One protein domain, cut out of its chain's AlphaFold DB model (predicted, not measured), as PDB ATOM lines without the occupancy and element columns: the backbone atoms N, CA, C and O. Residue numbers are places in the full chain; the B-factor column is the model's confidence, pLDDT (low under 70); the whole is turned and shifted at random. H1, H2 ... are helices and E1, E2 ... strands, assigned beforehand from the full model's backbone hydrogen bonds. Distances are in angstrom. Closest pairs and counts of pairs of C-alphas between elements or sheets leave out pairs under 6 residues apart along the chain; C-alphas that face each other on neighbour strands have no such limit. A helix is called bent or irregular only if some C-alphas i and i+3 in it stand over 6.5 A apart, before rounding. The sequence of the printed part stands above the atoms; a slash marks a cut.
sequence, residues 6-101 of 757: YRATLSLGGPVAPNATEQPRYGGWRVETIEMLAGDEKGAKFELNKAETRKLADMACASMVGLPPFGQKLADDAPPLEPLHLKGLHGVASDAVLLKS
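Overview. This is residues 6 to 101 of the 757 residues of the protein "Hypothetical protein" of Ostreococcus sp. 'lucimarinus' (UniProt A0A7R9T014). A long, bent two-stranded hairpin, E1 and E2, lies over a pair of helices, H1 and H2, that run opposite ways side by side; H1 packs mainly on E2. The links of residues 15 to 27 and 37 to 49 reach to opposite ends of the longest axis, and residues 72 to 79 stick out. The printed part has 96 residues with two named strands and two named helices, in the order E1, E2, H1, H2; the sheet order is E1 - E2, antiparallel, and the class is mixed, helices and strands. It is only just compact, close to loose, with a radius of gyration of the C-alphas of 14.5 A and spans of 49 by 33 by 21 A.

Arrangement. E1, residues 6 to 14, and E2, residues 28 to 36, form an antiparallel hairpin at 157 degrees, with N 7 and O 35 at 2.8 A and N 30 and O 11 at 2.9 A, within hydrogen-bond range. E1 bends by 67 degrees at residue 11, E2 by 54 degrees at residue 32. H1, residues 50 to 65, has 15 pairs of C-alphas within 8 A of E2, the closest being Val 31 and Ala 57, 5.2 A. H2, residues 85 to 101, comes closest to E1 with the C-alphas of Tyr 6 and Ala 93, 6.5 A. H1 and H2 touch as a helical hairpin, opposite ways at a tilt of 35.3 degrees, only just steep; their closest C-alphas are Met 64 and His 85, 3.9 A. Every O i to N i+4 pair is within hydrogen-bond range in H2, and 11 of 12 in H1.

Along the chain. E1 measures 20.1 A from C-alpha 6 at (10.189, 35.828, 15.532), and E2 23.4 A. H1 measures 23.0 A from C-alpha 50 at (12.276, 50.835, 10.573). H2 measures 24.9 A and ends with C-alpha 101 at (4.379, 41.089, 25.060).

Size, cuts and confidence. The two C-alphas farthest apart, Thr 21 and Lys 42, are 49.0 A apart. The printed part has no cut, and its three links are long. Mean pLDDT of the printed part is 81.5; residues 20 to 26, 69 to 74, 76, 78 and 80 are under 70.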
ATOM      1  N   TYR A   6       9.667  34.889  16.510       90.31
ATOM      2  CA  TYR A   6      10.189  35.828  15.532       90.31
ATOM      3  C   TYR A   6      10.626  35.102  14.253       90.31
ATOM      4  O   TYR A   6      10.823  33.881  14.218       90.31
ATOM      5  N   ARG A   7      10.838  35.852  13.176       91.56
ATOM      6  CA  ARG A   7      11.474  35.397  11.936       91.56
ATOM      7  C   ARG A   7      12.607  36.350  11.587       91.56
ATOM      8  O   ARG A   7      12.380  37.542  11.448       91.56
ATOM      9  N   ALA A   8      13.818  35.826  11.428       91.06
ATOM     10  CA  ALA A   8      14.978  36.613  11.026       91.06
ATOM     11  C   ALA A   8      15.404  36.261   9.595       91.06
ATOM     12  O   ALA A   8      15.420  35.085   9.227       91.06
ATOM     13  N   THR A   9      15.774  37.272   8.806       91.19
ATOM     14  CA  THR A   9      16.379  37.087   7.478       91.19
ATOM     15  C   THR A   9      17.876  37.325   7.579       91.19
ATOM     16  O   THR A   9      18.305  38.385   8.039       91.19
ATOM     17  N   LEU A  10      18.669  36.340   7.156       89.56
ATOM     18  CA  LEU A  10      20.127  36.377   7.228       89.56
ATOM     19  C   LEU A  10      20.741  36.454   5.828       89.56
ATOM     20  O   LEU A  10      20.303  35.752   4.917       89.56
ATOM     21  N   SER A  11      21.788  37.259   5.677       88.25
ATOM     22  CA  SER A  11      22.620  37.336   4.476       88.25
ATOM     23  C   SER A  11      24.089  37.044   4.813       88.25
ATOM     24  O   SER A  11      24.518  37.125   5.969       88.25
ATOM     25  N   LEU A  12      24.864  36.658   3.797       81.75
ATOM     26  CA  LEU A  12      26.320  36.528   3.906       81.75
ATOM     27  C   LEU A  12      26.967  37.895   3.647       81.75
ATOM     28  O   LEU A  12      26.545  38.614   2.741       81.75
ATOM     29  N   GLY A  13      27.989  38.242   4.430       79.56
ATOM     30  CA  GLY A  13      28.679  39.540   4.356       79.56
ATOM     31  C   GLY A  13      28.695  40.321   5.671       79.56
ATOM     32  O   GLY A  13      28.984  41.516   5.673       79.56
ATOM     33  N   GLY A  14      28.347  39.671   6.783       78.44
ATOM     34  CA  GLY A  14      28.351  40.244   8.126       78.44
ATOM     35  C   GLY A  14      29.725  40.257   8.802       78.44
ATOM     36  O   GLY A  14      30.703  39.733   8.257       78.44
ATOM     37  N   PRO A  15      29.808  40.855  10.004       75.44
ATOM     38  CA  PRO A  15      31.040  40.906  10.782       75.44
ATOM     39  C   PRO A  15      31.505  39.499  11.182       75.44
ATOM     40  O   PRO A  15      30.714  38.561  11.259       75.44
ATOM     41  N   VAL A  16      32.803  39.349  11.433       76.94
ATOM     42  CA  VAL A  16      33.421  38.101  11.908       76.94
ATOM     43  C   VAL A  16      33.904  38.322  13.340       76.94
ATOM     44  O   VAL A  16      34.272  39.443  13.694       76.94
ATOM     45  N   ALA A  17      33.881  37.274  14.167       75.81
ATOM     46  CA  ALA A  17      34.352  37.363  15.545       75.81
ATOM     47  C   ALA A  17      35.813  37.869  15.594       75.81
ATOM     48  O   ALA A  17      36.631  37.392  14.800       75.81
ATOM     49  N   PRO A  18      36.167  38.784  16.520       71.31
ATOM     50  CA  PRO A  18      37.481  39.443  16.559       71.31
ATOM     51  C   PRO A  18      38.686  38.493  16.591       71.31
ATOM     52  O   PRO A  18      39.751  38.837  16.091       71.31
ATOM     53  N   ASN A  19      38.501  37.289  17.144       70.19
ATOM     54  CA  ASN A  19      39.553  36.291  17.353       70.19
ATOM     55  C   ASN A  19      39.391  35.045  16.461       70.19
ATOM     56  O   ASN A  19      39.959  33.996  16.763       70.19
ATOM     57  N   ALA A  20      38.585  35.112  15.396       67.38
ATOM     58  CA  ALA A  20      38.381  33.970  14.506       67.38
ATOM     59  C   ALA A  20      39.672  33.620  13.741       67.38
ATOM     60  O   ALA A  20      40.223  34.454  13.024       67.38
ATOM     61  N   THR A  21      40.135  32.374  13.870       63.78
ATOM     62  CA  THR A  21      41.334  31.848  13.192       63.78
ATOM     63  C   THR A  21      41.105  31.541  11.711       63.78
ATOM     64  O   THR A  21      42.049  31.589  10.926       63.78
ATOM     65  N   GLU A  22      39.857  31.277  11.311       61.69
ATOM     66  CA  GLU A  22      39.435  31.080   9.922       61.69
ATOM     67  C   GLU A  22      38.350  32.099   9.553       61.69
ATOM     68  O   GLU A  22      37.303  32.179  10.198       61.69
ATOM     69  N   GLN A  23      38.594  32.896   8.507       62.50
ATOM     70  CA  GLN A  23      37.610  33.849   7.991       62.50
ATOM     71  C   GLN A  23      36.797  33.207   6.857       62.50
ATOM     72  O   GLN A  23      37.386  32.747   5.874       62.50
ATOM     73  N   PRO A  24      35.453  33.190   6.931       67.50
ATOM     74  CA  PRO A  24      34.634  32.678   5.840       67.50
ATOM     75  C   PRO A  24      34.836  33.523   4.577       67.50
ATOM     76  O   PRO A  24      34.873  34.752   4.642       67.50
ATOM     77  N   ARG A  25      34.884  32.874   3.406       64.75
ATOM     78  CA  ARG A  25      35.136  33.510   2.094       64.75
ATOM     79  C   ARG A  25      34.192  34.677   1.755       64.75
ATOM     80  O   ARG A  25      34.544  35.520   0.937       64.75
ATOM     81  N   TYR A  26      33.014  34.717   2.375       67.12
ATOM     82  CA  TYR A  26      31.982  35.736   2.172       67.12
ATOM     83  C   TYR A  26      31.640  36.522   3.454       67.12
ATOM     84  O   TYR A  26      30.589  37.147   3.508       67.12
ATOM     85  N   GLY A  27      32.498  36.507   4.483       74.06
ATOM     86  CA  GLY A  27      32.221  37.139   5.782       74.06
ATOM     87  C   GLY A  27      31.271  36.332   6.679       74.06
ATOM     88  O   GLY A  27      30.908  35.199   6.363       74.06
ATOM     89  N   GLY A  28      30.898  36.898   7.831       79.06
ATOM     90  CA  GLY A  28      29.990  36.270   8.797       79.06
ATOM     91  C   GLY A  28      28.506  36.433   8.448       79.06
ATOM     92  O   GLY A  28      28.147  36.936   7.379       79.06
ATOM     93  N   TRP A  29      27.627  36.015   9.362       84.44
ATOM     94  CA  TRP A  29      26.181  36.208   9.230       84.44
ATOM     95  C   TRP A  29      25.798  37.662   9.496       84.44
ATOM     96  O   TRP A  29      26.141  38.221  10.539       84.44
ATOM     97  N   ARG A  30      25.045  38.259   8.574       86.06
ATOM     98  CA  ARG A  30      24.395  39.554   8.766       86.06
ATOM     99  C   ARG A  30      22.895  39.352   8.919       86.06
ATOM    100  O   ARG A  30      22.277  38.668   8.111       86.06
ATOM    101  N   VAL A  31      22.312  39.962   9.940       88.50
ATOM    102  CA  VAL A  31      20.862  40.037  10.127       88.50
ATOM    103  C   VAL A  31      20.352  41.223   9.321       88.50
ATOM    104  O   VAL A  31      20.749  42.356   9.575       88.50
ATOM    105  N   GLU A  32      19.505  40.965   8.329       88.38
ATOM    106  CA  GLU A  32      18.904  42.013   7.495       88.38
ATOM    107  C   GLU A  32      17.621  42.546   8.130       88.38
ATOM    108  O   GLU A  32      17.389  43.753   8.190       88.38
ATOM    109  N   THR A  33      16.778  41.637   8.624       89.25
ATOM    110  CA  THR A  33      15.480  41.966   9.216       89.25
ATOM    111  C   THR A  33      15.104  40.969  10.303       89.25
ATOM    112  O   THR A  33      15.490  39.798  10.250       89.25
ATOM    113  N   ILE A  34      14.320  41.440  11.272       90.62
ATOM    114  CA  ILE A  34      13.632  40.627  12.275       90.62
ATOM    115  C   ILE A  34      12.152  41.017  12.205       90.62
ATOM    116  O   ILE A  34      11.822  42.194  12.304       90.62
ATOM    117  N   GLU A  35      11.278  40.041  11.987       89.69
ATOM    118  CA  GLU A  35       9.818  40.158  12.007       89.69
ATOM    119  C   GLU A  35       9.300  39.485  13.282       89.69
ATOM    120  O   GLU A  35       9.700  38.356  13.579       89.69
ATOM    121  N   MET A  36       8.400  40.140  14.020       90.31
ATOM    122  CA  MET A  36       7.724  39.503  15.152       90.31
ATOM    123  C   MET A  36       6.561  38.655  14.648       90.31
ATOM    124  O   MET A  36       5.740  39.110  13.855       90.31
ATOM    125  N   LEU A  37       6.501  37.407  15.104       88.44
ATOM    126  CA  LEU A  37       5.385  36.497  14.843       88.44
ATOM    127  C   LEU A  37       4.452  36.377  16.056       88.44
ATOM    128  O   LEU A  37       3.422  35.718  15.947       88.44
ATOM    129  N   ALA A  38       4.811  37.005  17.178       87.75
ATOM    130  CA  ALA A  38       3.933  37.263  18.313       87.75
ATOM    131  C   ALA A  38       2.960  38.412  18.029       87.75
ATOM    132  O   ALA A  38       3.281  39.314  17.246       87.75
ATOM    133  N   GLY A  39       1.791  38.381  18.668       87.62
ATOM    134  CA  GLY A  39       0.702  39.313  18.398       87.62
ATOM    135  C   GLY A  39      -0.117  39.712  19.622       87.62
ATOM    136  O   GLY A  39      -0.003  39.127  20.699       87.62
ATOM    137  N   ASP A  40      -0.921  40.757  19.440       87.31
ATOM    138  CA  ASP A  40      -1.804  41.322  20.463       87.31
ATOM    139  C   ASP A  40      -3.075  40.479  20.693       87.31
ATOM    140  O   ASP A  40      -3.264  39.417  20.096       87.31
ATOM    141  N   GLU A  41      -3.985  40.966  21.541       82.56
ATOM    142  CA  GLU A  41      -5.276  40.327  21.848       82.56
ATOM    143  C   GLU A  41      -6.180  40.082  20.626       82.56
ATOM    144  O   GLU A  41      -7.126  39.301  20.713       82.56
ATOM    145  N   LYS A  42      -5.917  40.723  19.478       85.25
ATOM    146  CA  LYS A  42      -6.660  40.542  18.219       85.25
ATOM    147  C   LYS A  42      -5.919  39.633  17.237       85.25
ATOM    148  O   LYS A  42      -6.421  39.393  16.140       85.25
ATOM    149  N   GLY A  43      -4.745  39.127  17.620       80.81
ATOM    150  CA  GLY A  43      -3.860  38.332  16.772       80.81
ATOM    151  C   GLY A  43      -3.091  39.170  15.747       80.81
ATOM    152  O   GLY A  43      -2.511  38.615  14.812       80.81
ATOM    153  N   ALA A  44      -3.081  40.502  15.882       85.88
ATOM    154  CA  ALA A  44      -2.263  41.350  15.030       85.88
ATOM    155  C   ALA A  44      -0.806  41.249  15.488       85.88
ATOM    156  O   ALA A  44      -0.483  41.511  16.647       85.88
ATOM    157  N   LYS A  45       0.084  40.859  14.570       89.38
ATOM    158  CA  LYS A  45       1.516  40.737  14.858       89.38
ATOM    159  C   LYS A  45       2.096  42.066  15.332       89.38
ATOM    160  O   LYS A  45       1.760  43.121  14.795       89.38
ATOM    161  N   PHE A  46       3.029  42.012  16.276       89.50
ATOM    162  CA  PHE A  46       3.709  43.211  16.748       89.50
ATOM    163  C   PHE A  46       4.516  43.868  15.627       89.50
ATOM    164  O   PHE A  46       5.437  43.279  15.059       89.50
ATOM    165  N   GLU A  47       4.206  45.127  15.338       85.69
ATOM    166  CA  GLU A  47       4.947  45.890  14.344       85.69
ATOM    167  C   GLU A  47       6.227  46.481  14.944       85.69
ATOM    168  O   GLU A  47       6.238  47.083  16.025       85.69
ATOM    169  N   LEU A  48       7.324  46.323  14.203       85.50
ATOM    170  CA  LEU A  48       8.573  47.029  14.446       85.50
ATOM    171  C   LEU A  48       8.696  48.150  13.428       85.50
ATOM    172  O   LEU A  48       8.615  47.929  12.217       85.50
ATOM    173  N   ASN A  49       8.959  49.363  13.900       87.62
ATOM    174  CA  ASN A  49       9.282  50.442  12.981       87.62
ATOM    175  C   ASN A  49      10.679  50.220  12.355       87.62
ATOM    176  O   ASN A  49      11.487  49.397  12.804       87.62
ATOM    177  N   LYS A  50      10.997  50.978  11.297       85.00
ATOM    178  CA  LYS A  50      12.276  50.835  10.573       85.00
ATOM    179  C   LYS A  50      13.507  51.047  11.468       85.00
ATOM    180  O   LYS A  50      14.539  50.423  11.231       85.00
ATOM    181  N   ALA A  51      13.414  51.916  12.475       85.69
ATOM    182  CA  ALA A  51      14.517  52.198  13.390       85.69
ATOM    183  C   ALA A  51      14.712  51.070  14.417       85.69
ATOM    184  O   ALA A  51      15.845  50.662  14.659       85.69
ATOM    185  N   GLU A  52      13.625  50.527  14.970       86.06
ATOM    186  CA  GLU A  52      13.636  49.366  15.869       86.06
ATOM    187  C   GLU A  52      14.176  48.126  15.157       86.06
ATOM    188  O   GLU A  52      15.064  47.460  15.684       86.06
ATOM    189  N   THR A  53      13.711  47.866  13.931       86.38
ATOM    190  CA  THR A  53      14.170  46.732  13.113       86.38
ATOM    191  C   THR A  53      15.677  46.800  12.884       86.38
ATOM    192  O   THR A  53      16.386  45.819  13.097       86.38
ATOM    193  N   ARG A  54      16.185  47.981  12.505       85.19
ATOM    194  CA  ARG A  54      17.620  48.200  12.295       85.19
ATOM    195  C   ARG A  54      18.416  48.033  13.589       85.19
ATOM    196  O   ARG A  54      19.426  47.345  13.591       85.19
ATOM    197  N   LYS A  55      17.936  48.613  14.692       87.94
ATOM    198  CA  LYS A  55      18.592  48.512  16.002       87.94
ATOM    199  C   LYS A  55      18.688  47.060  16.478       87.94
ATOM    200  O   LYS A  55      19.753  46.647  16.923       87.94
ATOM    201  N   LEU A  56      17.605  46.289  16.372       89.31
ATOM    202  CA  LEU A  56      17.591  44.876  16.759       89.31
ATOM    203  C   LEU A  56      18.491  44.031  15.852       89.31
ATOM    204  O   LEU A  56      19.221  43.182  16.356       89.31
ATOM    205  N   ALA A  57      18.498  44.293  14.542       87.75
ATOM    206  CA  ALA A  57      19.395  43.624  13.603       87.75
ATOM    207  C   ALA A  57      20.877  43.906  13.918       87.75
ATOM    208  O   ALA A  57      21.680  42.974  13.945       87.75
ATOM    209  N   ASP A  58      21.230  45.157  14.231       86.81
ATOM    210  CA  ASP A  58      22.591  45.556  14.612       86.81
ATOM    211  C   ASP A  58      23.010  44.925  15.955       86.81
ATOM    212  O   ASP A  58      24.117  44.398  16.077       86.81
ATOM    213  N   MET A  59      22.114  44.916  16.952       87.00
ATOM    214  CA  MET A  59      22.338  44.258  18.248       87.00
ATOM    215  C   MET A  59      22.511  42.744  18.101       87.00
ATOM    216  O   MET A  59      23.413  42.167  18.707       87.00
ATOM    217  N   ALA A  60      21.687  42.102  17.271       88.25
ATOM    218  CA  ALA A  60      21.796  40.681  16.989       88.25
ATOM    219  C   ALA A  60      23.114  40.365  16.269       88.25
ATOM    220  O   ALA A  60      23.835  39.475  16.707       88.25
ATOM    221  N   CYS A  61      23.484  41.131  15.233       87.56
ATOM    222  CA  CYS A  61      24.774  40.985  14.550       87.56
ATOM    223  C   CYS A  61      25.951  41.086  15.520       87.56
ATOM    224  O   CYS A  61      26.843  40.246  15.468       87.56
ATOM    225  N   ALA A  62      25.937  42.084  16.408       85.06
ATOM    226  CA  ALA A  62      26.986  42.307  17.396       85.06
ATOM    227  C   ALA A  62      27.069  41.160  18.424       85.06
ATOM    228  O   ALA A  62      28.150  40.622  18.665       85.06
ATOM    229  N   SER A  63      25.920  40.706  18.939       86.56
ATOM    230  CA  SER A  63      25.810  39.579  19.878       86.56
ATOM    231  C   SER A  63      26.298  38.251  19.278       86.56
ATOM    232  O   SER A  63      27.019  37.491  19.927       86.56
ATOM    233  N   MET A  64      25.997  37.986  17.998       86.62
ATOM    234  CA  MET A  64      26.451  36.765  17.317       86.62
ATOM    235  C   MET A  64      27.983  36.645  17.240       86.62
ATOM    236  O   MET A  64      28.499  35.529  17.165       86.62
ATOM    237  N   VAL A  65      28.711  37.766  17.239       85.56
ATOM    238  CA  VAL A  65      30.166  37.801  17.004       85.56
ATOM    239  C   VAL A  65      30.981  38.313  18.194       85.56
ATOM    240  O   VAL A  65      32.200  38.407  18.078       85.56
ATOM    241  N   GLY A  66      30.340  38.624  19.327       80.25
ATOM    242  CA  GLY A  66      31.025  39.109  20.531       80.25
ATOM    243  C   GLY A  66      31.540  40.545  20.388       80.25
ATOM    244  O   GLY A  66      32.620  40.875  20.869       80.25
ATOM    245  N   LEU A  67      30.800  41.400  19.679       81.50
ATOM    246  CA  LEU A  67      31.094  42.830  19.559       81.50
ATOM    247  C   LEU A  67      30.095  43.653  20.381       81.50
ATOM    248  O   LEU A  67      28.947  43.236  20.547       81.50
ATOM    249  N   PRO A  68      30.488  44.839  20.877       73.81
ATOM    250  CA  PRO A  68      29.523  45.761  21.450       73.81
ATOM    251  C   PRO A  68      28.523  46.214  20.371       73.81
ATOM    252  O   PRO A  68      28.905  46.365  19.204       73.81
ATOM    253  N   PRO A  69      27.251  46.457  20.734       69.75
ATOM    254  CA  PRO A  69      26.271  47.025  19.818       69.75
ATOM    255  C   PRO A  69      26.793  48.308  19.168       69.75
ATOM    256  O   PRO A  69      27.474  49.114  19.807       69.75
ATOM    257  N   PHE A  70      26.466  48.511  17.892       63.09
ATOM    258  CA  PHE A  70      26.983  49.635  17.115       63.09
ATOM    259  C   PHE A  70      26.710  50.980  17.818       63.09
ATOM    260  O   PHE A  70      25.562  51.329  18.095       63.09
ATOM    261  N   GLY A  71      27.773  51.735  18.117       62.19
ATOM    262  CA  GLY A  71      27.696  53.029  18.809       62.19
ATOM    263  C   GLY A  71      27.824  52.982  20.339       62.19
ATOM    264  O   GLY A  71      27.834  54.045  20.957       62.19
ATOM    265  N   GLN A  72      27.972  51.804  20.955       66.00
ATOM    266  CA  GLN A  72      28.283  51.666  22.383       66.00
ATOM    267  C   GLN A  72      29.763  51.331  22.600       66.00
ATOM    268  O   GLN A  72      30.337  50.498  21.898       66.00
ATOM    269  N   LYS A  73      30.388  51.984  23.586       67.12
ATOM    270  CA  LYS A  73      31.720  51.625  24.090       67.12
ATOM    271  C   LYS A  73      31.557  50.870  25.403       67.12
ATOM    272  O   LYS A  73      30.791  51.305  26.258       67.12
ATOM    273  N   LEU A  74      32.264  49.752  25.538       65.81
ATOM    274  CA  LEU A  74      32.400  49.059  26.817       65.81
ATOM    275  C   LEU A  74      33.223  49.929  27.781       65.81
ATOM    276  O   LEU A  74      33.999  50.773  27.330       65.81
ATOM    277  N   ALA A  75      33.034  49.738  29.088       73.38
ATOM    278  CA  ALA A  75      33.915  50.328  30.093       73.38
ATOM    279  C   ALA A  75      35.349  49.800  29.903       73.38
ATOM    280  O   ALA A  75      35.526  48.662  29.462       73.38
ATOM    281  N   ASP A  76      36.356  50.622  30.214       64.81
ATOM    282  CA  ASP A  76      37.771  50.335  29.921       64.81
ATOM    283  C   ASP A  76      38.303  49.059  30.620       64.81
ATOM    284  O   ASP A  76      39.343  48.527  30.234       64.81
ATOM    285  N   ASP A  77      37.584  48.547  31.620       70.00
ATOM    286  CA  ASP A  77      37.879  47.367  32.438       70.00
ATOM    287  C   ASP A  77      36.928  46.174  32.203       70.00
ATOM    288  O   ASP A  77      37.035  45.149  32.882       70.00
ATOM    289  N   ALA A  78      36.004  46.264  31.241       67.81
ATOM    290  CA  ALA A  78      35.062  45.184  30.960       67.81
ATOM    291  C   ALA A  78      35.752  43.986  30.266       67.81
ATOM    292  O   ALA A  78      36.543  44.182  29.336       67.81
ATOM    293  N   PRO A  79      35.440  42.733  30.657       70.12
ATOM    294  CA  PRO A  79      35.956  41.556  29.965       70.12
ATOM    295  C   PRO A  79      35.497  41.532  28.492       70.12
ATOM    296  O   PRO A  79      34.413  42.035  28.175       70.12
ATOM    297  N   PRO A  80      36.296  40.950  27.573       69.00
ATOM    298  CA  PRO A  80      35.912  40.825  26.171       69.00
ATOM    299  C   PRO A  80      34.626  40.002  26.035       69.00
ATOM    300  O   PRO A  80      34.479  38.958  26.666       69.00
ATOM    301  N   LEU A  81      33.697  40.477  25.203       78.69
ATOM    302  CA  LEU A  81      32.428  39.796  24.962       78.69
ATOM    303  C   LEU A  81      32.668  38.486  24.201       78.69
ATOM    304  O   LEU A  81      33.325  38.466  23.160       78.69
ATOM    305  N   GLU A  82      32.101  37.393  24.703       79.81
ATOM    306  CA  GLU A  82      32.174  36.101  24.028       79.81
ATOM    307  C   GLU A  82      31.183  36.038  22.845       79.81
ATOM    308  O   GLU A  82      30.040  36.486  22.973       79.81
ATOM    309  N   PRO A  83      31.573  35.481  21.681       81.75
ATOM    310  CA  PRO A  83      30.654  35.270  20.565       81.75
ATOM    311  C   PRO A  83      29.557  34.254  20.904       81.75
ATOM    312  O   PRO A  83      29.838  33.088  21.172       81.75
ATOM    313  N   LEU A  84      28.289  34.669  20.823       83.12
ATOM    314  CA  LEU A  84      27.145  33.795  21.117       83.12
ATOM    315  C   LEU A  84      26.557  33.113  19.869       83.12
ATOM    316  O   LEU A  84      25.640  32.296  19.981       83.12
ATOM    317  N   HIS A  85      27.067  33.423  18.672       84.50
ATOM    318  CA  HIS A  85      26.573  32.898  17.393       84.50
ATOM    319  C   HIS A  85      25.037  32.991  17.294       84.50
ATOM    320  O   HIS A  85      24.441  33.928  17.816       84.50
ATOM    321  N   LEU A  86      24.359  32.021  16.668       85.50
ATOM    322  CA  LEU A  86      22.895  32.029  16.527       85.50
ATOM    323  C   LEU A  86      22.136  32.093  17.866       85.50
ATOM    324  O   LEU A  86      20.996  32.554  17.877       85.50
ATOM    325  N   LYS A  87      22.750  31.701  18.995       85.38
ATOM    326  CA  LYS A  87      22.138  31.892  20.322       85.38
ATOM    327  C   LYS A  87      22.032  33.375  20.683       85.38
ATOM    328  O   LYS A  87      21.044  33.766  21.287       85.38
ATOM    329  N   GLY A  88      22.993  34.197  20.260       84.62
ATOM    330  CA  GLY A  88      22.963  35.649  20.436       84.62
ATOM    331  C   GLY A  88      21.847  36.326  19.636       84.62
ATOM    332  O   GLY A  88      21.152  37.189  20.164       84.62
ATOM    333  N   LEU A  89      21.616  35.885  18.391       88.19
ATOM    334  CA  LEU A  89      20.449  36.305  17.600       88.19
ATOM    335  C   LEU A  89      19.144  35.897  18.287       88.19
ATOM    336  O   LEU A  89      18.234  36.716  18.396       88.19
ATOM    337  N   HIS A  90      19.061  34.645  18.744       88.69
ATOM    338  CA  HIS A  90      17.871  34.149  19.421       88.69
ATOM    339  C   HIS A  90      17.584  34.910  20.713       88.69
ATOM    340  O   HIS A  90      16.456  35.349  20.875       88.69
ATOM    341  N   GLY A  91      18.584  35.156  21.564       85.50
ATOM    342  CA  GLY A  91      18.415  35.967  22.772       85.50
ATOM    343  C   GLY A  91      17.869  37.361  22.459       85.50
ATOM    344  O   GLY A  91      16.815  37.728  22.958       85.50
ATOM    345  N   VAL A  92      18.498  38.096  21.532       88.12
ATOM    346  CA  VAL A  92      18.058  39.462  21.172       88.12
ATOM    347  C   VAL A  92      16.633  39.490  20.612       88.12
ATOM    348  O   VAL A  92      15.862  40.400  20.922       88.12
ATOM    349  N   ALA A  93      16.272  38.525  19.766       88.31
ATOM    350  CA  ALA A  93      14.948  38.485  19.157       88.31
ATOM    351  C   ALA A  93      13.864  38.012  20.143       88.31
ATOM    352  O   ALA A  93      12.791  38.613  20.180       88.31
ATOM    353  N   SER A  94      14.148  37.002  20.971       86.69
ATOM    354  CA  SER A  94      13.240  36.512  22.018       86.69
ATOM    355  C   SER A  94      13.022  37.554  23.119       86.69
ATOM    356  O   SER A  94      11.883  37.782  23.516       86.69
ATOM    357  N   ASP A  95      14.064  38.283  23.533       86.62
ATOM    358  CA  ASP A  95      13.943  39.399  24.482       86.62
ATOM    359  C   ASP A  95      13.049  40.510  23.928       86.62
ATOM    360  O   ASP A  95      12.228  41.092  24.638       86.62
ATOM    361  N   ALA A  96      13.175  40.810  22.635       86.81
ATOM    362  CA  ALA A  96      12.349  41.816  21.988       86.81
ATOM    363  C   ALA A  96      10.877  41.377  21.872       86.81
ATOM    364  O   ALA A  96       9.989  42.218  22.040       86.81
ATOM    365  N   VAL A  97      10.608  40.083  21.643       87.75
ATOM    366  CA  VAL A  97       9.255  39.507  21.741       87.75
ATOM    367  C   VAL A  97       8.724  39.655  23.168       87.75
ATOM    368  O   VAL A  97       7.648  40.220  23.347       87.75
ATOM    369  N   LEU A  98       9.497  39.250  24.183       87.31
ATOM    370  CA  LEU A  98       9.115  39.356  25.595       87.31
ATOM    371  C   LEU A  98       8.785  40.800  25.996       87.31
ATOM    372  O   LEU A  98       7.767  41.039  26.640       87.31
ATOM    373  N   LEU A  99       9.602  41.778  25.590       86.38
ATOM    374  CA  LEU A  99       9.378  43.193  25.899       86.38
ATOM    375  C   LEU A  99       8.102  43.744  25.250       86.38
ATOM    376  O   LEU A  99       7.383  44.519  25.885       86.38
ATOM    377  N   LYS A 100       7.801  43.358  24.002       87.81
ATOM    378  CA  LYS A 100       6.555  43.761  23.327       87.81
ATOM    379  C   LYS A 100       5.341  43.100  23.989       87.81
ATOM    380  O   LYS A 100       4.388  43.807  24.305       87.81
ATOM    381  N   SER A 101       5.417  41.806  24.306       88.38
ATOM    382  CA  SER A 101       4.379  41.089  25.060       88.38
ATOM    383  C   SER A 101       4.136  41.710  26.439       88.38
ATOM    384  O   SER A 101       2.991  41.917  26.832       88.38
TER     385      SER A 101